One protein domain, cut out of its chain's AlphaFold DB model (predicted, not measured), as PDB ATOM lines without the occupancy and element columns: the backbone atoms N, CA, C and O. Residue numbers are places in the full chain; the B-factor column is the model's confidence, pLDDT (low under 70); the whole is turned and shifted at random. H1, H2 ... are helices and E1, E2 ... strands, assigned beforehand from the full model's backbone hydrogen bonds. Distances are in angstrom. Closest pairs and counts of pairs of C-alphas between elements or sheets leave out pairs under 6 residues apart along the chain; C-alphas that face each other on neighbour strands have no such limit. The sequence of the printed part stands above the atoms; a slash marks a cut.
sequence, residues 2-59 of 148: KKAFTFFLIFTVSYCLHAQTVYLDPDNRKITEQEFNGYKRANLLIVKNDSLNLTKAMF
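What this domain is: This is residues 2 to 59 of the 148 residues of an uncharacterized protein of Chryseobacterium sp (UniProt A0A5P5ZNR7). A small head, a three-stranded sheet with the short helix H2 over one face and the other face bare, has a long arm sticking out from it; the arm is residues 2 to 18, of which 2 to 14 belong to helix H1, and it makes most of the length. The printed part has 58 residues with two named helices and three named strands, in the order H1, E1, H2, E2, E3. The sheet runs E1, E3, E2 and is mixed, and the class is mixed, helices and strands. The whole is extended, with a radius of gyration of the C-alphas of 17.2 A and spans of 56 by 22 by 16 A.

How they stand to each other: In the sheet the inner strand is E3, residues 54 to 58. Edge strand E1, residues 22 to 24, is parallel to it at 14 degrees, with N 55 and O 22 within hydrogen-bond range at 2.8 A. Edge strand E2, residues 45 to 49, is antiparallel to E3 at 158 degrees, with N 47 and O 56 at 2.9 A and N 54 and O 49 at 3.0 A; E2 and E3 form a hairpin. Residues 23 to 24 of E1 also pair, antiparallel, with residues 30 to 31. H2, residues 33 to 41, is on the sheet at a height of 9.2 A. It lies over E3 and only just over E1, on which 3 of its C-alphas fall, and runs slantwise to the strands, at 38 degrees to E3 on the local plane. Its closest C-alphas to E1 are those of Glu 33 and Tyr 23, 6.4 A apart, and to E3 those of Tyr 39 and Ala 57, 6.6 A apart. H1, residues 2 to 14, is not on the sheet and is apart from H2, E2 and E3. Of the O i to N i+4 pairs, 5 of 9 in H1 and 3 of 5 in H2 are within hydrogen-bond range.

Where its parts are: E3 measures 13.0 A and ends at C-alpha 58, (136.945, 184.336, 122.646). E2 measures 13.3 A, E1 6.7 A and H2 12.7 A; H2 begins at C-alpha 33, (144.238, 188.924, 110.326). H1 measures 20.3 A from C-alpha 2, at (167.058, 178.919, 79.104), to C-alpha 14.

The domain as a whole: The C-alphas of Lys 2 and Phe 59, 56.6 A apart, are the two farthest apart. Without residues 2 to 18, which stand free, the body has 41 residues and spans 26 by 16 by 16 A. The printed part has no cut and no long link. The mean pLDDT of the printed part is 78.6; residues 2 to 19 are under 70.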
ATOM      1  N   LYS A   2     168.399 179.464  78.770       48.75
ATOM      2  CA  LYS A   2     167.058 178.919  79.104       48.75
ATOM      3  C   LYS A   2     167.005 178.010  80.352       48.75
ATOM      4  O   LYS A   2     166.007 178.020  81.052       48.75
ATOM      5  N   LYS A   3     168.088 177.283  80.671       48.41
ATOM      6  CA  LYS A   3     168.154 176.357  81.826       48.41
ATOM      7  C   LYS A   3     168.280 177.053  83.196       48.41
ATOM      8  O   LYS A   3     167.875 176.482  84.198       48.41
ATOM      9  N   ALA A   4     168.805 178.280  83.234       51.72
ATOM     10  CA  ALA A   4     168.915 179.065  84.469       51.72
ATOM     11  C   ALA A   4     167.560 179.661  84.894       51.72
ATOM     12  O   ALA A   4     167.274 179.777  86.080       51.72
ATOM     13  N   PHE A   5     166.691 179.961  83.922       51.50
ATOM     14  CA  PHE A   5     165.352 180.493  84.176       51.50
ATOM     15  C   PHE A   5     164.408 179.432  84.768       51.50
ATOM     16  O   PHE A   5     163.575 179.735  85.616       51.50
ATOM     17  N   THR A   6     164.583 178.163  84.382       51.94
ATOM     18  CA  THR A   6     163.792 177.040  84.910       51.94
ATOM     19  C   THR A   6     164.103 176.753  86.383       51.94
ATOM     20  O   THR A   6     163.198 176.423  87.139       51.94
ATOM     21  N   PHE A   7     165.353 176.938  86.819       50.94
ATOM     22  CA  PHE A   7     165.742 176.739  88.221       50.94
ATOM     23  C   PHE A   7     165.196 177.834  89.153       50.94
ATOM     24  O   PHE A   7     164.833 177.544  90.290       50.94
ATOM     25  N   PHE A   8     165.068 179.072  88.661       52.50
ATOM     26  CA  PHE A   8     164.486 180.177  89.430       52.50
ATOM     27  C   PHE A   8     162.973 179.992  89.652       52.50
ATOM     28  O   PHE A   8     162.471 180.261  90.740       52.50
ATOM     29  N   LEU A   9     162.262 179.439  88.661       52.69
ATOM     30  CA  LEU A   9     160.822 179.167  88.752       52.69
ATOM     31  C   LEU A   9     160.487 178.057  89.771       52.69
ATOM     32  O   LEU A   9     159.476 178.136  90.464       52.69
ATOM     33  N   ILE A  10     161.347 177.039  89.899       53.12
ATOM     34  CA  ILE A  10     161.152 175.930  90.854       53.12
ATOM     35  C   ILE A  10     161.379 176.402  92.302       53.12
ATOM     36  O   ILE A  10     160.679 175.958  93.211       53.12
ATOM     37  N   PHE A  11     162.288 177.357  92.527       49.81
ATOM     38  CA  PHE A  11     162.547 177.897  93.866       49.81
ATOM     39  C   PHE A  11     161.405 178.787  94.386       49.81
ATOM     40  O   PHE A  11     161.106 178.754  95.578       49.81
ATOM     41  N   THR A  12     160.707 179.532  93.518       51.66
ATOM     42  CA  THR A  12     159.585 180.397  93.934       51.66
ATOM     43  C   THR A  12     158.325 179.629  94.344       51.66
ATOM     44  O   THR A  12     157.571 180.104  95.190       51.66
ATOM     45  N   VAL A  13     158.102 178.427  93.799       51.19
ATOM     46  CA  VAL A  13     156.918 177.613  94.134       51.19
ATOM     47  C   VAL A  13     157.064 176.949  95.512       51.19
ATOM     48  O   VAL A  13     156.078 176.843  96.239       51.19
ATOM     49  N   SER A  14     158.285 176.593  95.933       49.53
ATOM     50  CA  SER A  14     158.525 175.963  97.246       49.53
ATOM     51  C   SER A  14     158.306 176.886  98.453       49.53
ATOM     52  O   SER A  14     158.030 176.389  99.540       49.53
ATOM     53  N   TYR A  15     158.384 178.213  98.298       49.44
ATOM     54  CA  TYR A  15     158.173 179.148  99.417       49.44
ATOM     55  C   TYR A  15     156.700 179.513  99.670       49.44
ATOM     56  O   TYR A  15     156.397 180.098 100.707       49.44
ATOM     57  N   CYS A  16     155.771 179.151  98.778       50.09
ATOM     58  CA  CYS A  16     154.363 179.553  98.901       50.09
ATOM     59  C   CYS A  16     153.460 178.547  99.637       50.09
ATOM     60  O   CYS A  16     152.264 178.791  99.764       50.09
ATOM     61  N   LEU A  17     153.996 177.440 100.160       48.16
ATOM     62  CA  LEU A  17     153.221 176.429 100.895       48.16
ATOM     63  C   LEU A  17     153.324 176.584 102.421       48.16
ATOM     64  O   LEU A  17     153.354 175.597 103.153       48.16
ATOM     65  N   HIS A  18     153.357 177.817 102.934       57.25
ATOM     66  CA  HIS A  18     152.982 178.024 104.334       57.25
ATOM     67  C   HIS A  18     151.456 178.011 104.416       57.25
ATOM     68  O   HIS A  18     150.793 178.875 103.844       57.25
ATOM     69  N   ALA A  19     150.897 177.011 105.100       67.81
ATOM     70  CA  ALA A  19     149.463 176.932 105.334       67.81
ATOM     71  C   ALA A  19     148.988 178.226 106.011       67.81
ATOM     72  O   ALA A  19     149.419 178.559 107.118       67.81
ATOM     73  N   GLN A  20     148.131 178.980 105.321       83.25
ATOM     74  CA  GLN A  20     147.607 180.238 105.836       83.25
ATOM     75  C   GLN A  20     146.807 179.970 107.115       83.25
ATOM     76  O   GLN A  20     145.901 179.136 107.123       83.25
ATOM     77  N   THR A  21     147.129 180.690 108.192       92.12
ATOM     78  CA  THR A  21     146.375 180.595 109.445       92.12
ATOM     79  C   THR A  21     144.938 181.073 109.242       92.12
ATOM     80  O   THR A  21     144.701 182.141 108.674       92.12
ATOM     81  N   VAL A  22     143.973 180.293 109.727       95.81
ATOM     82  CA  VAL A  22     142.555 180.667 109.733       95.81
ATOM     83  C   VAL A  22     142.248 181.433 111.015       95.81
ATOM     84  O   VAL A  22     142.480 180.923 112.110       95.81
ATOM     85  N   TYR A  23     141.702 182.642 110.884       96.31
ATOM     86  CA  TYR A  23     141.296 183.476 112.013       96.31
ATOM     87  C   TYR A  23     139.777 183.465 112.180       96.31
ATOM     88  O   TYR A  23     139.053 183.722 111.217       96.31
ATOM     89  N   LEU A  24     139.311 183.188 113.397       95.44
ATOM     90  CA  LEU A  24     137.896 183.207 113.767       95.44
ATOM     91  C   LEU A  24     137.605 184.287 114.815       95.44
ATOM     92  O   LEU A  24     138.379 184.483 115.760       95.44
ATOM     93  N   ASP A  25     136.465 184.951 114.657       94.19
ATOM     94  CA  ASP A  25     135.875 185.810 115.683       94.19
ATOM     95  C   ASP A  25     135.176 184.975 116.786       94.19
ATOM     96  O   ASP A  25     135.122 183.741 116.687       94.19
ATOM     97  N   PRO A  26     134.641 185.606 117.849       92.12
ATOM     98  CA  PRO A  26     133.922 184.893 118.910       92.12
ATOM     99  C   PRO A  26     132.748 184.029 118.426       92.12
ATOM    100  O   PRO A  26     132.503 182.969 119.005       92.12
ATOM    101  N   ASP A  27     132.100 184.424 117.331       91.44
ATOM    102  CA  ASP A  27     130.915 183.785 116.756       91.44
ATOM    103  C   ASP A  27     131.260 182.716 115.700       91.44
ATOM    104  O   ASP A  27     130.394 182.283 114.943       91.44
ATOM    105  N   ASN A  28     132.523 182.269 115.640       91.25
ATOM    106  CA  ASN A  28     133.035 181.291 114.670       91.25
ATOM    107  C   ASN A  28     133.025 181.765 113.208       91.25
ATOM    108  O   ASN A  28     133.167 180.954 112.288       91.25
ATOM    109  N   ARG A  29     132.915 183.071 112.958       95.19
ATOM    110  CA  ARG A  29     133.011 183.620 111.604       95.19
ATOM    111  C   ARG A  29     134.470 183.815 111.229       95.19
ATOM    112  O   ARG A  29     135.270 184.327 112.013       95.19
ATOM    113  N   LYS A  30     134.815 183.424 110.002       96.88
ATOM    114  CA  LYS A  30     136.146 183.665 109.444       96.88
ATOM    115  C   LYS A  30     136.345 185.161 109.217       96.88
ATOM    116  O   LYS A  30     135.522 185.795 108.566       96.88
ATOM    117  N   ILE A  31     137.459 185.682 109.715       96.56
ATOM    118  CA  ILE A  31     137.852 187.089 109.592       96.56
ATOM    119  C   ILE A  31     139.275 187.212 109.044       96.56
ATOM    120  O   ILE A  31     140.028 186.237 108.965       96.56
ATOM    121  N   THR A  32     139.649 188.423 108.651       95.44
ATOM    122  CA  THR A  32     141.019 188.758 108.264       95.44
ATOM    123  C   THR A  32     141.938 188.835 109.485       95.44
ATOM    124  O   THR A  32     141.508 189.053 110.619       95.44
ATOM    125  N   GLU A  33     143.247 188.720 109.263       93.88
ATOM    126  CA  GLU A  33     144.238 188.924 110.326       93.88
ATOM    127  C   GLU A  33     144.188 190.347 110.910       93.88
ATOM    128  O   GLU A  33     144.389 190.547 112.110       93.88
ATOM    129  N   GLN A  34     143.889 191.346 110.075       93.81
ATOM    130  CA  GLN A  34     143.770 192.737 110.505       93.81
ATOM    131  C   GLN A  34     142.622 192.915 111.508       93.81
ATOM    132  O   GLN A  34     142.819 193.526 112.563       93.81
ATOM    133  N   GLU A  35     141.454 192.340 111.216       94.31
ATOM    134  CA  GLU A  35     140.313 192.307 112.137       94.31
ATOM    135  C   GLU A  35     140.665 191.527 113.409       94.31
ATOM    136  O   GLU A  35     140.420 192.000 114.522       94.31
ATOM    137  N   PHE A  36     141.348 190.388 113.263       95.06
ATOM    138  CA  PHE A  36     141.796 189.575 114.392       95.06
ATOM    139  C   PHE A  36     142.723 190.340 115.354       95.06
ATOM    140  O   PHE A  36     142.597 190.258 116.579       95.06
ATOM    141  N   ASN A  37     143.638 191.148 114.816       91.31
ATOM    142  CA  ASN A  37     144.528 192.001 115.605       91.31
ATOM    143  C   ASN A  37     143.774 193.112 116.365       91.31
ATOM    144  O   ASN A  37     144.292 193.647 117.351       91.31
ATOM    145  N   GLY A  38     142.545 193.450 115.967       91.25
ATOM    146  CA  GLY A  38     141.621 194.253 116.773       91.25
ATOM    147  C   GLY A  38     141.249 193.567 118.093       91.25
ATOM    148  O   GLY A  38     141.352 194.180 119.155       91.25
ATOM    149  N   TYR A  39     140.937 192.270 118.063       87.88
ATOM    150  CA  TYR A  39     140.564 191.506 119.263       87.88
ATOM    151  C   TYR A  39     141.715 191.311 120.253       87.88
ATOM    152  O   TYR A  39     141.489 191.323 121.464       87.88
ATOM    153  N   LYS A  40     142.960 191.206 119.761       79.25
ATOM    154  CA  LYS A  40     144.154 191.202 120.628       79.25
ATOM    155  C   LYS A  40     144.235 192.483 121.466       79.25
ATOM    156  O   LYS A  40     144.535 192.420 122.655       79.25
ATOM    157  N   ARG A  41     143.926 193.635 120.860       80.38
ATOM    158  CA  ARG A  41     143.915 194.947 121.531       80.38
ATOM    159  C   ARG A  41     142.738 195.099 122.497       80.38
ATOM    160  O   ARG A  41     142.897 195.715 123.542       80.38
ATOM    161  N   ALA A  42     141.601 194.477 122.190       82.94
ATOM    162  CA  ALA A  42     140.425 194.429 123.061       82.94
ATOM    163  C   ALA A  42     140.541 193.415 124.225       82.94
ATOM    164  O   ALA A  42     139.572 193.188 124.945       82.94
ATOM    165  N   ASN A  43     141.718 192.808 124.429       82.88
ATOM    166  CA  ASN A  43     142.000 191.866 125.514       82.88
ATOM    167  C   ASN A  43     141.063 190.640 125.551       82.88
ATOM    168  O   ASN A  43     140.737 190.125 126.624       82.88
ATOM    169  N   LEU A  44     140.643 190.137 124.388       90.19
ATOM    170  CA  LEU A  44     139.971 188.839 124.307       90.19
ATOM    171  C   LEU A  44     140.958 187.693 124.582       90.19
ATOM    172  O   LEU A  44     142.178 187.844 124.481       90.19
ATOM    173  N   LEU A  45     140.423 186.528 124.947       89.81
ATOM    174  CA  LEU A  45     141.209 185.303 125.040       89.81
ATOM    175  C   LEU A  45     141.521 184.805 123.628       89.81
ATOM    176  O   LEU A  45     140.618 184.673 122.807       89.81
ATOM    177  N   ILE A  46     142.787 184.507 123.355       91.31
ATOM    178  CA  ILE A  46     143.210 183.944 122.073       91.31
ATOM    179  C   ILE A  46     143.439 182.445 122.243       91.31
ATOM    180  O   ILE A  46     144.296 182.036 123.027       91.31
ATOM    181  N   VAL A  47     142.689 181.639 121.496       88.69
ATOM    182  CA  VAL A  47     142.799 180.177 121.476       88.69
ATOM    183  C   VAL A  47     143.438 179.751 120.164       88.69
ATOM    184  O   VAL A  47     143.019 180.190 119.095       88.69
ATOM    185  N   LYS A  48     144.469 178.910 120.243       89.25
ATOM    186  CA  LYS A  48     145.196 178.391 119.083       89.25
ATOM    187  C   LYS A  48     145.001 176.888 118.976       89.25
ATOM    188  O   LYS A  48     145.111 176.177 119.972       89.25
ATOM    189  N   ASN A  49     144.742 176.427 117.764       86.88
ATOM    190  CA  ASN A  49     144.758 175.026 117.392       86.88
ATOM    191  C   ASN A  49     145.853 174.829 116.343       86.88
ATOM    192  O   ASN A  49     145.665 175.143 115.166       86.88
ATOM    193  N   ASP A  50     146.994 174.317 116.796       79.88
ATOM    194  CA  ASP A  50     148.178 174.134 115.956       79.88
ATOM    195  C   ASP A  50     147.929 173.099 114.847       79.88
ATOM    196  O   ASP A  50     148.366 173.285 113.717       79.88
ATOM    197  N   SER A  51     147.172 172.033 115.133       82.00
ATOM    198  CA  SER A  51     146.882 170.968 114.161       82.00
ATOM    199  C   SER A  51     146.038 171.446 112.982       82.00
ATOM    200  O   SER A  51     146.182 170.929 111.879       82.00
ATOM    201  N   LEU A  52     145.162 172.427 113.209       86.31
ATOM    202  CA  LEU A  52     144.303 173.005 112.175       86.31
ATOM    203  C   LEU A  52     144.841 174.330 111.617       86.31
ATOM    204  O   LEU A  52     144.175 174.934 110.779       86.31
ATOM    205  N   ASN A  53     146.005 174.805 112.085       90.25
ATOM    206  CA  ASN A  53     146.503 176.162 111.825       90.25
ATOM    207  C   ASN A  53     145.401 177.220 112.017       90.25
ATOM    208  O   ASN A  53     145.189 178.100 111.182       90.25
ATOM    209  N   LEU A  54     144.659 177.104 113.118       93.81
ATOM    210  CA  LEU A  54     143.477 177.909 113.401       93.81
ATOM    211  C   LEU A  54     143.690 178.718 114.673       93.81
ATOM    212  O   LEU A  54     144.183 178.212 115.679       93.81
ATOM    213  N   THR A  55     143.287 179.983 114.645       94.69
ATOM    214  CA  THR A  55     143.290 180.859 115.815       94.69
ATOM    215  C   THR A  55     141.919 181.506 115.982       94.69
ATOM    216  O   THR A  55     141.385 182.087 115.041       94.69
ATOM    217  N   LYS A  56     141.362 181.451 117.192       93.81
ATOM    218  CA  LYS A  56     140.060 182.027 117.539       93.81
ATOM    219  C   LYS A  56     140.181 183.063 118.656       93.81
ATOM    220  O   LYS A  56     140.934 182.870 119.611       93.81
ATOM    221  N   ALA A  57     139.430 184.154 118.542       94.12
ATOM    222  CA  ALA A  57     139.211 185.102 119.627       94.12
ATOM    223  C   ALA A  57     137.966 184.687 120.423       94.12
ATOM    224  O   ALA A  57     136.937 184.373 119.839       94.12
ATOM    225  N   MET A  58     138.046 184.693 121.750       91.62
ATOM    226  CA  MET A  58     136.945 184.336 122.646       91.62
ATOM    227  C   MET A  58     136.764 185.386 123.738       91.62
ATOM    228  O   MET A  58     137.731 185.978 124.233       91.62
ATOM    229  N   PHE A  59     135.523 185.593 124.174       90.19
ATOM    230  CA  PHE A  59     135.253 186.436 125.334       90.19
ATOM    231  C   PHE A  59     135.810 185.792 126.604       90.19
ATOM    232  O   PHE A  59     135.589 184.618 126.883       90.19
TER     233      PHE A  59